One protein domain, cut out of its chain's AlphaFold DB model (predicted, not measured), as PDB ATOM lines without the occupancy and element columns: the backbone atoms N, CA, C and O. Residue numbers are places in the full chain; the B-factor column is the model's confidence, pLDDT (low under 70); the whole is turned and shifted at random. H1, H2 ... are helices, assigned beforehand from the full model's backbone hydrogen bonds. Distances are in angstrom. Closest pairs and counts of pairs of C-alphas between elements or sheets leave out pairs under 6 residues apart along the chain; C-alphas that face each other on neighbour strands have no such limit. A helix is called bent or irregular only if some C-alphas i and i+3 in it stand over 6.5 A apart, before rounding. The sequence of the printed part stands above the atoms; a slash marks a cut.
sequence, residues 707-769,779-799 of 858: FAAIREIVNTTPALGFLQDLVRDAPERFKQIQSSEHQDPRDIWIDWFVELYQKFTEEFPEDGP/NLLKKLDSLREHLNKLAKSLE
ATOM      1  N   PHE A 707      53.152  46.836   0.300       81.94
ATOM      2  CA  PHE A 707      51.724  46.643  -0.001       81.94
ATOM      3  C   PHE A 707      51.318  47.262  -1.349       81.94
ATOM      4  O   PHE A 707      50.596  46.640  -2.133       81.94
ATOM      5  N   ALA A 708      51.806  48.470  -1.642       82.69
ATOM      6  CA  ALA A 708      51.508  49.172  -2.889       82.69
ATOM      7  C   ALA A 708      52.028  48.409  -4.119       82.69
ATOM      8  O   ALA A 708      51.293  48.249  -5.093       82.69
ATOM      9  N   ALA A 709      53.250  47.871  -4.039       84.94
ATOM     10  CA  ALA A 709      53.855  47.081  -5.108       84.94
ATOM     11  C   ALA A 709      53.098  45.761  -5.337       84.94
ATOM     12  O   ALA A 709      52.781  45.416  -6.474       84.94
ATOM     13  N   ILE A 710      52.712  45.060  -4.262       84.06
ATOM     14  CA  ILE A 710      51.886  43.841  -4.351       84.06
ATOM     15  C   ILE A 710      50.541  44.155  -5.020       84.06
ATOM     16  O   ILE A 710      50.113  43.439  -5.928       84.06
ATOM     17  N   ARG A 711      49.893  45.259  -4.630       86.06
ATOM     18  CA  ARG A 711      48.629  45.704  -5.227       86.06
ATOM     19  C   ARG A 711      48.755  46.036  -6.702       86.06
ATOM     20  O   ARG A 711      47.885  45.652  -7.483       86.06
ATOM     21  N   GLU A 712      49.818  46.716  -7.098       88.19
ATOM     22  CA  GLU A 712      50.073  47.038  -8.498       88.19
ATOM     23  C   GLU A 712      50.293  45.772  -9.337       88.19
ATOM     24  O   GLU A 712      49.666  45.611 -10.387       88.19
ATOM     25  N   ILE A 713      51.104  44.826  -8.856       86.62
ATOM     26  CA  ILE A 713      51.368  43.567  -9.565       86.62
ATOM     27  C   ILE A 713      50.079  42.745  -9.719       86.62
ATOM     28  O   ILE A 713      49.789  42.271 -10.819       86.62
ATOM     29  N   VAL A 714      49.272  42.620  -8.661       86.75
ATOM     30  CA  VAL A 714      47.998  41.876  -8.690       86.75
ATOM     31  C   VAL A 714      46.970  42.539  -9.618       86.75
ATOM     32  O   VAL A 714      46.275  41.854 -10.369       86.75
ATOM     33  N   ASN A 715      46.898  43.873  -9.638       85.69
ATOM     34  CA  ASN A 715      45.948  44.598 -10.489       85.69
ATOM     35  C   ASN A 715      46.354  44.611 -11.971       85.69
ATOM     36  O   ASN A 715      45.492  44.591 -12.847       85.69
ATOM     37  N   THR A 716      47.655  44.630 -12.268       86.94
ATOM     38  CA  THR A 716      48.183  44.683 -13.645       86.94
ATOM     39  C   THR A 716      48.403  43.302 -14.272       86.94
ATOM     40  O   THR A 716      48.870  43.205 -15.413       86.94
ATOM     41  N   THR A 717      48.091  42.222 -13.552       84.88
ATOM     42  CA  THR A 717      48.319  40.839 -13.997       84.88
ATOM     43  C   THR A 717      47.008  40.054 -13.986       84.88
ATOM     44  O   THR A 717      46.595  39.588 -12.928       84.88
ATOM     45  N   PRO A 718      46.360  39.843 -15.150       83.50
ATOM     46  CA  PRO A 718      45.070  39.149 -15.228       83.50
ATOM     47  C   PRO A 718      45.067  37.750 -14.593       83.50
ATOM     48  O   PRO A 718      44.081  37.354 -13.981       83.50
ATOM     49  N   ALA A 719      46.189  37.025 -14.679       79.31
ATOM     50  CA  ALA A 719      46.358  35.704 -14.069       79.31
ATOM     51  C   ALA A 719      46.290  35.718 -12.528       79.31
ATOM     52  O   ALA A 719      46.025  34.688 -11.923       79.31
ATOM     53  N   LEU A 720      46.487  36.877 -11.891       82.06
ATOM     54  CA  LEU A 720      46.369  37.073 -10.443       82.06
ATOM     55  C   LEU A 720      44.993  37.619 -10.030       82.06
ATOM     56  O   LEU A 720      44.813  38.037  -8.888       82.06
ATOM     57  N   GLY A 721      44.008  37.601 -10.936       82.25
ATOM     58  CA  GLY A 721      42.656  38.109 -10.688       82.25
ATOM     59  C   GLY A 721      41.994  37.530  -9.432       82.25
ATOM     60  O   GLY A 721      41.279  38.237  -8.731       82.25
ATOM     61  N   PHE A 722      42.306  36.280  -9.079       82.00
ATOM     62  CA  PHE A 722      41.798  35.612  -7.875       82.00
ATOM     63  C   PHE A 722      42.288  36.231  -6.548       82.00
ATOM     64  O   PHE A 722      41.680  36.004  -5.500       82.00
ATOM     65  N   LEU A 723      43.367  37.025  -6.575       83.94
ATOM     66  CA  LEU A 723      43.889  37.767  -5.421       83.94
ATOM     67  C   LEU A 723      43.364  39.209  -5.353       83.94
ATOM     68  O   LEU A 723      43.527  39.858  -4.320       83.94
ATOM     69  N   GLN A 724      42.726  39.724  -6.411       84.56
ATOM     70  CA  GLN A 724      42.293  41.128  -6.472       84.56
ATOM     71  C   GLN A 724      41.322  41.487  -5.352       84.56
ATOM     72  O   GLN A 724      41.466  42.545  -4.744       84.56
ATOM     73  N   ASP A 725      40.382  40.596  -5.032       83.06
ATOM     74  CA  ASP A 725      39.436  40.817  -3.938       83.06
ATOM     75  C   ASP A 725      40.162  40.916  -2.588       83.06
ATOM     76  O   ASP A 725      39.877  41.812  -1.805       83.06
ATOM     77  N   LEU A 726      41.189  40.094  -2.339       82.00
ATOM     78  CA  LEU A 726      41.962  40.154  -1.093       82.00
ATOM     79  C   LEU A 726      42.751  41.447  -0.941       82.00
ATOM     80  O   LEU A 726      42.842  41.992   0.159       82.00
ATOM     81  N   VAL A 727      43.347  41.934  -2.026       82.88
ATOM     82  CA  VAL A 727      44.115  43.179  -1.984       82.88
ATOM     83  C   VAL A 727      43.188  44.399  -1.928       82.88
ATOM     84  O   VAL A 727      43.510  45.387  -1.268       82.88
ATOM     85  N   ARG A 728      42.018  44.331  -2.575       80.19
ATOM     86  CA  ARG A 728      40.987  45.374  -2.515       80.19
ATOM     87  C   ARG A 728      40.328  45.449  -1.138       80.19
ATOM     88  O   ARG A 728      40.087  46.550  -0.658       80.19
ATOM     89  N   ASP A 729      40.073  44.311  -0.503       76.31
ATOM     90  CA  ASP A 729      39.345  44.238   0.766       76.31
ATOM     91  C   ASP A 729      40.238  44.525   1.985       76.31
ATOM     92  O   ASP A 729      39.722  44.757   3.079       76.31
ATOM     93  N   ALA A 730      41.567  44.545   1.820       72.94
ATOM     94  CA  ALA A 730      42.517  44.835   2.895       72.94
ATOM     95  C   ALA A 730      42.173  46.144   3.649       72.94
ATOM     96  O   ALA A 730      41.935  46.063   4.853       72.94
ATOM     97  N   PRO A 731      42.022  47.317   2.986       65.31
ATOM     98  CA  PRO A 731      41.524  48.553   3.612       65.31
ATOM     99  C   PRO A 731      40.194  48.422   4.352       65.31
ATOM    100  O   PRO A 731      40.005  49.015   5.414       65.31
ATOM    101  N   GLU A 732      39.246  47.684   3.778       65.12
ATOM    102  CA  GLU A 732      37.891  47.577   4.319       65.12
ATOM    103  C   GLU A 732      37.866  46.756   5.612       65.12
ATOM    104  O   GLU A 732      37.104  47.073   6.526       65.12
ATOM    105  N   ARG A 733      38.762  45.770   5.754       66.88
ATOM    106  CA  ARG A 733      38.944  45.018   7.008       66.88
ATOM    107  C   ARG A 733      39.402  45.917   8.161       66.88
ATOM    108  O   ARG A 733      38.952  45.726   9.286       66.88
ATOM    109  N   PHE A 734      40.194  46.957   7.886       58.66
ATOM    110  CA  PHE A 734      40.590  47.945   8.899       58.66
ATOM    111  C   PHE A 734      39.443  48.862   9.332       58.66
ATOM    112  O   PHE A 734      39.379  49.271  10.490       58.66
ATOM    113  N   LYS A 735      38.494  49.162   8.435       53.69
ATOM    114  CA  LYS A 735      37.307  49.967   8.775       53.69
ATOM    115  C   LYS A 735      36.340  49.235   9.712       53.69
ATOM    116  O   LYS A 735      35.503  49.890  10.332       53.69
ATOM    117  N   GLN A 736      36.450  47.908   9.817       53.50
ATOM    118  CA  GLN A 736      35.576  47.060  10.628       53.50
ATOM    119  C   GLN A 736      36.041  46.892  12.082       53.50
ATOM    120  O   GLN A 736      35.248  46.403  12.887       53.50
ATOM    121  N   ILE A 737      37.253  47.343  12.451       51.72
ATOM    122  CA  ILE A 737      37.688  47.367  13.856       51.72
ATOM    123  C   ILE A 737      36.793  48.336  14.630       51.72
ATOM    124  O   ILE A 737      36.924  49.559  14.534       51.72
ATOM    125  N   GLN A 738      35.862  47.791  15.406       46.78
ATOM    126  CA  GLN A 738      35.097  48.563  16.376       46.78
ATOM    127  C   GLN A 738      35.880  48.634  17.690       46.78
ATOM    128  O   GLN A 738      36.504  47.661  18.105       46.78
ATOM    129  N   SER A 739      35.802  49.776  18.380       43.53
ATOM    130  CA  SER A 739      36.546  50.105  19.611       43.53
ATOM    131  C   SER A 739      36.384  49.119  20.783       43.53
ATOM    132  O   SER A 739      37.021  49.289  21.818       43.53
ATOM    133  N   SER A 740      35.511  48.116  20.661       36.62
ATOM    134  CA  SER A 740      35.248  47.085  21.667       36.62
ATOM    135  C   SER A 740      36.087  45.812  21.517       36.62
ATOM    136  O   SER A 740      36.077  44.987  22.430       36.62
ATOM    137  N   GLU A 741      36.773  45.607  20.390       42.44
ATOM    138  CA  GLU A 741      37.599  44.419  20.160       42.44
ATOM    139  C   GLU A 741      39.065  44.742  20.478       42.44
ATOM    140  O   GLU A 741      39.669  45.621  19.874       42.44
ATOM    141  N   HIS A 742      39.645  44.052  21.466       45.12
ATOM    142  CA  HIS A 742      41.082  44.095  21.759       45.12
ATOM    143  C   HIS A 742      41.868  43.366  20.656       45.12
ATOM    144  O   HIS A 742      42.453  42.314  20.910       45.12
ATOM    145  N   GLN A 743      41.828  43.876  19.428       50.12
ATOM    146  CA  GLN A 743      42.606  43.355  18.313       50.12
ATOM    147  C   GLN A 743      43.716  44.354  17.998       50.12
ATOM    148  O   GLN A 743      43.447  45.534  17.773       50.12
ATOM    149  N   ASP A 744      44.965  43.893  18.055       53.56
ATOM    150  CA  ASP A 744      46.112  44.693  17.643       53.56
ATOM    151  C   ASP A 744      45.950  45.011  16.142       53.56
ATOM    152  O   ASP A 744      45.747  44.085  15.352       53.56
ATOM    153  N   PRO A 745      46.003  46.284  15.710       55.28
ATOM    154  CA  PRO A 745      45.991  46.653  14.295       55.28
ATOM    155  C   PRO A 745      46.960  45.846  13.423       55.28
ATOM    156  O   PRO A 745      46.652  45.546  12.265       55.28
ATOM    157  N   ARG A 746      48.107  45.442  13.985       58.03
ATOM    158  CA  ARG A 746      49.099  44.593  13.318       58.03
ATOM    159  C   ARG A 746      48.568  43.199  13.029       58.03
ATOM    160  O   ARG A 746      48.889  42.646  11.981       58.03
ATOM    161  N   ASP A 747      47.712  42.645  13.890       61.12
ATOM    162  CA  ASP A 747      47.119  41.322  13.677       61.12
ATOM    163  C   ASP A 747      46.270  41.280  12.399       61.12
ATOM    164  O   ASP A 747      46.199  40.237  11.760       61.12
ATOM    165  N   ILE A 748      45.681  42.402  11.967       66.81
ATOM    166  CA  ILE A 748      44.928  42.455  10.704       66.81
ATOM    167  C   ILE A 748      45.858  42.403   9.498       66.81
ATOM    168  O   ILE A 748      45.571  41.676   8.547       66.81
ATOM    169  N   TRP A 749      46.977  43.133   9.533       66.50
ATOM    170  CA  TRP A 749      47.997  43.037   8.487       66.50
ATOM    171  C   TRP A 749      48.589  41.629   8.417       66.50
ATOM    172  O   TRP A 749      48.781  41.110   7.320       66.50
ATOM    173  N   ILE A 750      48.811  40.990   9.568       64.56
ATOM    174  CA  ILE A 750      49.306  39.614   9.658       64.56
ATOM    175  C   ILE A 750      48.269  38.622   9.111       64.56
ATOM    176  O   ILE A 750      48.610  37.805   8.259       64.56
ATOM    177  N   ASP A 751      47.009  38.697   9.543       65.50
ATOM    178  CA  ASP A 751      45.940  37.797   9.089       65.50
ATOM    179  C   ASP A 751      45.671  37.955   7.583       65.50
ATOM    180  O   ASP A 751      45.510  36.963   6.868       65.50
ATOM    181  N   TRP A 752      45.669  39.195   7.083       79.94
ATOM    182  CA  TRP A 752      45.557  39.484   5.655       79.94
ATOM    183  C   TRP A 752      46.748  38.933   4.866       79.94
ATOM    184  O   TRP A 752      46.543  38.267   3.850       79.94
ATOM    185  N   PHE A 753      47.978  39.174   5.334       73.75
ATOM    186  CA  PHE A 753      49.189  38.675   4.684       73.75
ATOM    187  C   PHE A 753      49.169  37.149   4.598       73.75
ATOM    188  O   PHE A 753      49.418  36.596   3.532       73.75
ATOM    189  N   VAL A 754      48.811  36.467   5.690       66.88
ATOM    190  CA  VAL A 754      48.715  35.005   5.738       66.88
ATOM    191  C   VAL A 754      47.689  34.480   4.732       66.88
ATOM    192  O   VAL A 754      47.987  33.528   4.018       66.88
ATOM    193  N   GLU A 755      46.511  35.103   4.626       75.81
ATOM    194  CA  GLU A 755      45.481  34.693   3.662       75.81
ATOM    195  C   GLU A 755      45.909  34.939   2.206       75.81
ATOM    196  O   GLU A 755      45.732  34.068   1.351       75.81
ATOM    197  N   LEU A 756      46.497  36.106   1.919       76.75
ATOM    198  CA  LEU A 756      47.036  36.442   0.599       76.75
ATOM    199  C   LEU A 756      48.115  35.446   0.179       76.75
ATOM    200  O   LEU A 756      48.089  34.920  -0.934       76.75
ATOM    201  N   TYR A 757      49.048  35.191   1.086       72.50
ATOM    202  CA  TYR A 757      50.183  34.327   0.855       72.50
ATOM    203  C   TYR A 757      49.743  32.872   0.646       72.50
ATOM    204  O   TYR A 757      50.174  32.245  -0.316       72.50
ATOM    205  N   GLN A 758      48.815  32.365   1.468       70.88
ATOM    206  CA  GLN A 758      48.238  31.026   1.311       70.88
ATOM    207  C   GLN A 758      47.613  30.838  -0.070       70.88
ATOM    208  O   GLN A 758      48.023  29.927  -0.789       70.88
ATOM    209  N   LYS A 759      46.704  31.733  -0.482       75.88
ATOM    210  CA  LYS A 759      46.073  31.637  -1.808       75.88
ATOM    211  C   LYS A 759      47.089  31.725  -2.941       75.88
ATOM    212  O   LYS A 759      46.958  31.023  -3.937       75.88
ATOM    213  N   PHE A 760      48.103  32.578  -2.800       77.44
ATOM    214  CA  PHE A 760      49.170  32.671  -3.788       77.44
ATOM    215  C   PHE A 760      49.961  31.356  -3.900       77.44
ATOM    216  O   PHE A 760      50.203  30.891  -5.009       77.44
ATOM    217  N   THR A 761      50.320  30.728  -2.777       69.75
ATOM    218  CA  THR A 761      51.068  29.459  -2.769       69.75
ATOM    219  C   THR A 761      50.249  28.230  -3.153       69.75
ATOM    220  O   THR A 761      50.823  27.278  -3.673       69.75
ATOM    221  N   GLU A 762      48.933  28.235  -2.920       73.56
ATOM    222  CA  GLU A 762      48.029  27.176  -3.391       73.56
ATOM    223  C   GLU A 762      48.005  27.119  -4.923       73.56
ATOM    224  O   GLU A 762      48.072  26.034  -5.498       73.56
ATOM    225  N   GLU A 763      47.978  28.283  -5.575       75.19
ATOM    226  CA  GLU A 763      47.976  28.386  -7.038       75.19
ATOM    227  C   GLU A 763      49.391  28.252  -7.637       75.19
ATOM    228  O   GLU A 763      49.576  27.665  -8.703       75.19
ATOM    229  N   PHE A 764      50.415  28.768  -6.941       75.31
ATOM    230  CA  PHE A 764      51.813  28.787  -7.390       75.31
ATOM    231  C   PHE A 764      52.781  28.225  -6.327       75.31
ATOM    232  O   PHE A 764      53.570  28.984  -5.743       75.31
ATOM    233  N   PRO A 765      52.776  26.900  -6.082       69.62
ATOM    234  CA  PRO A 765      53.622  26.269  -5.070       69.62
ATOM    235  C   PRO A 765      55.122  26.438  -5.364       69.62
ATOM    236  O   PRO A 765      55.541  26.470  -6.523       69.62
ATOM    237  N   GLU A 766      55.939  26.541  -4.310       60.91
ATOM    238  CA  GLU A 766      57.406  26.660  -4.426       60.91
ATOM    239  C   GLU A 766      58.074  25.332  -4.823       60.91
ATOM    240  O   GLU A 766      58.973  25.337  -5.661       60.91
ATOM    241  N   ASP A 767      57.570  24.206  -4.299       56.75
ATOM    242  CA  ASP A 767      58.149  22.859  -4.465       56.75
ATOM    243  C   ASP A 767      57.293  21.915  -5.345       56.75
ATOM    244  O   ASP A 767      57.572  20.721  -5.469       56.75
ATOM    245  N   GLY A 768      56.216  22.423  -5.954       52.53
ATOM    246  CA  GLY A 768      55.334  21.631  -6.820       52.53
ATOM    247  C   GLY A 768      55.932  21.376  -8.212       52.53
ATOM    248  O   GLY A 768      56.831  22.108  -8.638       52.53
ATOM    249  N   PRO A 769      55.437  20.373  -8.972       46.75
ATOM    250  CA  PRO A 769      55.805  20.235 -10.376       46.75
ATOM    251  C   PRO A 769      55.453  21.548 -11.065       46.75
ATOM    252  O   PRO A 769      54.279  21.913 -11.127       46.75
ATOM    253  N   ASN A 779      56.972  36.912 -19.332       80.44
ATOM    254  CA  ASN A 779      56.547  38.121 -18.644       80.44
ATOM    255  C   ASN A 779      55.740  37.809 -17.371       80.44
ATOM    256  O   ASN A 779      55.894  38.480 -16.352       80.44
ATOM    257  N   LEU A 780      54.919  36.755 -17.393       80.19
ATOM    258  CA  LEU A 780      54.162  36.308 -16.225       80.19
ATOM    259  C   LEU A 780      55.089  35.721 -15.155       80.19
ATOM    260  O   LEU A 780      54.932  36.047 -13.984       80.19
ATOM    261  N   LEU A 781      56.093  34.930 -15.548       80.19
ATOM    262  CA  LEU A 781      57.088  34.383 -14.615       80.19
ATOM    263  C   LEU A 781      57.852  35.491 -13.876       80.19
ATOM    264  O   LEU A 781      57.930  35.462 -12.652       80.19
ATOM    265  N   LYS A 782      58.307  36.531 -14.589       83.94
ATOM    266  CA  LYS A 782      58.960  37.698 -13.967       83.94
ATOM    267  C   LYS A 782      58.060  38.409 -12.955       83.94
ATOM    268  O   LYS A 782      58.534  38.836 -11.905       83.94
ATOM    269  N   LYS A 783      56.764  38.534 -13.254       84.50
ATOM    270  CA  LYS A 783      55.790  39.149 -12.342       84.50
ATOM    271  C   LYS A 783      55.501  38.278 -11.115       84.50
ATOM    272  O   LYS A 783      55.336  38.826 -10.031       84.50
ATOM    273  N   LEU A 784      55.480  36.952 -11.262       83.00
ATOM    274  CA  LEU A 784      55.329  36.011 -10.145       83.00
ATOM    275  C   LEU A 784      56.551  36.029  -9.214       83.00
ATOM    276  O   LEU A 784      56.385  36.059  -7.995       83.00
ATOM    277  N   ASP A 785      57.761  36.077  -9.772       82.81
ATOM    278  CA  ASP A 785      58.999  36.179  -8.991       82.81
ATOM    279  C   ASP A 785      59.094  37.526  -8.262       82.81
ATOM    280  O   ASP A 785      59.418  37.572  -7.074       82.81
ATOM    281  N   SER A 786      58.718  38.621  -8.933       85.00
ATOM    282  CA  SER A 786      58.620  39.948  -8.314       85.00
ATOM    283  C   SER A 786      57.584  39.976  -7.184       85.00
ATOM    284  O   SER A 786      57.868  40.498  -6.106       85.00
ATOM    285  N   LEU A 787      56.414  39.355  -7.372       82.69
ATOM    286  CA  LEU A 787      55.402  39.253  -6.320       82.69
ATOM    287  C   LEU A 787      55.924  38.473  -5.104       82.69
ATOM    288  O   LEU A 787      55.724  38.916  -3.975       82.69
ATOM    289  N   ARG A 788      56.637  37.356  -5.314       81.75
ATOM    290  CA  ARG A 788      57.297  36.594  -4.236       81.75
ATOM    291  C   ARG A 788      58.324  37.431  -3.487       81.75
ATOM    292  O   ARG A 788      58.384  37.373  -2.261       81.75
ATOM    293  N   GLU A 789      59.131  38.212  -4.199       84.56
ATOM    294  CA  GLU A 789      60.110  39.101  -3.577       84.56
ATOM    295  C   GLU A 789      59.427  40.131  -2.664       84.56
ATOM    296  O   GLU A 789      59.826  40.280  -1.506       84.56
ATOM    297  N   HIS A 790      58.365  40.785  -3.141       84.56
ATOM    298  CA  HIS A 790      57.614  41.766  -2.354       84.56
ATOM    299  C   HIS A 790      56.848  41.135  -1.181       84.56
ATOM    300  O   HIS A 790      56.832  41.708  -0.096       84.56
ATOM    301  N   LEU A 791      56.287  39.930  -1.338       78.25
ATOM    302  CA  LEU A 791      55.679  39.181  -0.229       78.25
ATOM    303  C   LEU A 791      56.708  38.833   0.860       78.25
ATOM    304  O   LEU A 791      56.412  38.933   2.050       78.25
ATOM    305  N   ASN A 792      57.936  38.482   0.473       75.00
ATOM    306  CA  ASN A 792      59.016  38.180   1.415       75.00
ATOM    307  C   ASN A 792      59.545  39.426   2.141       75.00
ATOM    308  O   ASN A 792      59.872  39.357   3.329       75.00
ATOM    309  N   LYS A 793      59.639  40.571   1.454       77.44
ATOM    310  CA  LYS A 793      59.987  41.852   2.091       77.44
ATOM    311  C   LYS A 793      58.883  42.319   3.042       77.44
ATOM    312  O   LYS A 793      59.180  42.662   4.186       77.44
ATOM    313  N   LEU A 794      57.620  42.181   2.632       73.81
ATOM    314  CA  LEU A 794      56.452  42.452   3.463       73.81
ATOM    315  C   LEU A 794      56.465  41.620   4.756       73.81
ATOM    316  O   LEU A 794      56.292  42.178   5.839       73.81
ATOM    317  N   ALA A 795      56.747  40.316   4.669       66.75
ATOM    318  CA  ALA A 795      56.859  39.442   5.840       66.75
ATOM    319  C   ALA A 795      57.914  39.940   6.845       66.75
ATOM    320  O   ALA A 795      57.664  39.969   8.049       66.75
ATOM    321  N   LYS A 796      59.077  40.385   6.349       66.19
ATOM    322  CA  LYS A 796      60.139  40.967   7.186       66.19
ATOM    323  C   LYS A 796      59.712  42.288   7.828       66.19
ATOM    324  O   LYS A 796      60.019  42.503   8.994       66.19
ATOM    325  N   SER A 797      59.006  43.148   7.088       63.84
ATOM    326  CA  SER A 797      58.527  44.447   7.588       63.84
ATOM    327  C   SER A 797      57.489  44.320   8.709       63.84
ATOM    328  O   SER A 797      57.442  45.160   9.600       63.84
ATOM    329  N   LEU A 798      56.705  43.236   8.711       59.84
ATOM    330  CA  LEU A 798      55.734  42.914   9.763       59.84
ATOM    331  C   LEU A 798      56.373  42.237  10.990       59.84
ATOM    332  O   LEU A 798      55.656  41.681  11.820       59.84
ATOM    333  N   GLU A 799      57.708  42.240  11.089       55.22
ATOM    334  CA  GLU A 799      58.485  41.572  12.145       55.22
ATOM    335  C   GLU A 799      58.096  40.100  12.351       55.22
ATOM    336  O   GLU A 799      58.257  39.545  13.442       55.22
TER     337      GLU A 799
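This is residues 707 to 769 and 779 to 799 of the 858 residues of an uncharacterized protein of Thermogutta terrifontis (UniProt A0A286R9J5). Four helices run roughly lengthwise in a loose bundle: the long hairpin of H2 and H3 makes one side, and the long H4 with the short H1 makes the other, each helix running opposite ways to the one before it. The loop of residues 738 to 744, between H2 and H3, sticks out from one end. The printed part has 84 residues with four named helices, H1, H2, H3 and H4 in that order, and no named strand, and its class is all helix. It is only just compact, close to loose, with a radius of gyration of the C-alphas of 13.8 A, and its outline is elongated, spanning 45 by 24 by 20 A.

Find C-alpha 707 at (51.724, 46.643, -0.001); from there H1 runs through residues 707 to 715. After a tight link of 2 residues, H2 takes residues 718 to 735, 27.4 A from first to last C-alpha. H2 is irregular: C-alphas 719 and 722 are 7.7 A apart. A short link of 9 residues leads to C-alpha 745 at (45.991, 46.653, 14.295), where H3 begins; it holds residues 745 to 763 over 28.2 A. Beyond the cut, H4 takes residues 779 to 797 over 27.1 A and ends at C-alpha 797, (58.527, 44.447, 7.588).

Begin at H1, which touches H2, a helical hairpin; the closest C-alphas are those of Val 714 and Leu 720, 5.4 A apart. Their lines stand at a steep tilt of 41 degrees, opposite ways, and H2 touches H1 with residues 720 to 727 alone. H2 and H3 form a second helical hairpin and touch at a shallow tilt of 15 degrees, opposite ways, with the C-alphas of Leu 726 and Leu 756 closest at 6.5 A. H3 and H4 are close but not clearly touching; their closest C-alphas, of Tyr 757 and Leu 791, are 7.4 A apart. Look back to H1 for its touch with H4: the closest C-alphas are those of Ile 710 and Leu 787, 6.1 A apart, at a shallow tilt of 24 degrees, opposite ways. H2 and H4 are near each other, and H1 and H3 are apart. In H1 and H4 every O i to N i+4 pair is within hydrogen-bond range; in H3 14 of 15 are, and in H2 6 of 14, beside 10 of 15 O i to N i+3 pairs.

The two C-alphas farthest apart are those of Ser 740 and Pro 769, at 46.6 A. Residues 770 to 778 are not printed, and C-alphas 769 and 779 are 19.7 A apart across this cut. Of the links that are printed whole, none is long. The mean pLDDT of the printed part is 71.7; it is under 70 at 33 residues, among them 731 to 751, 765 to 769 and 795 to 799.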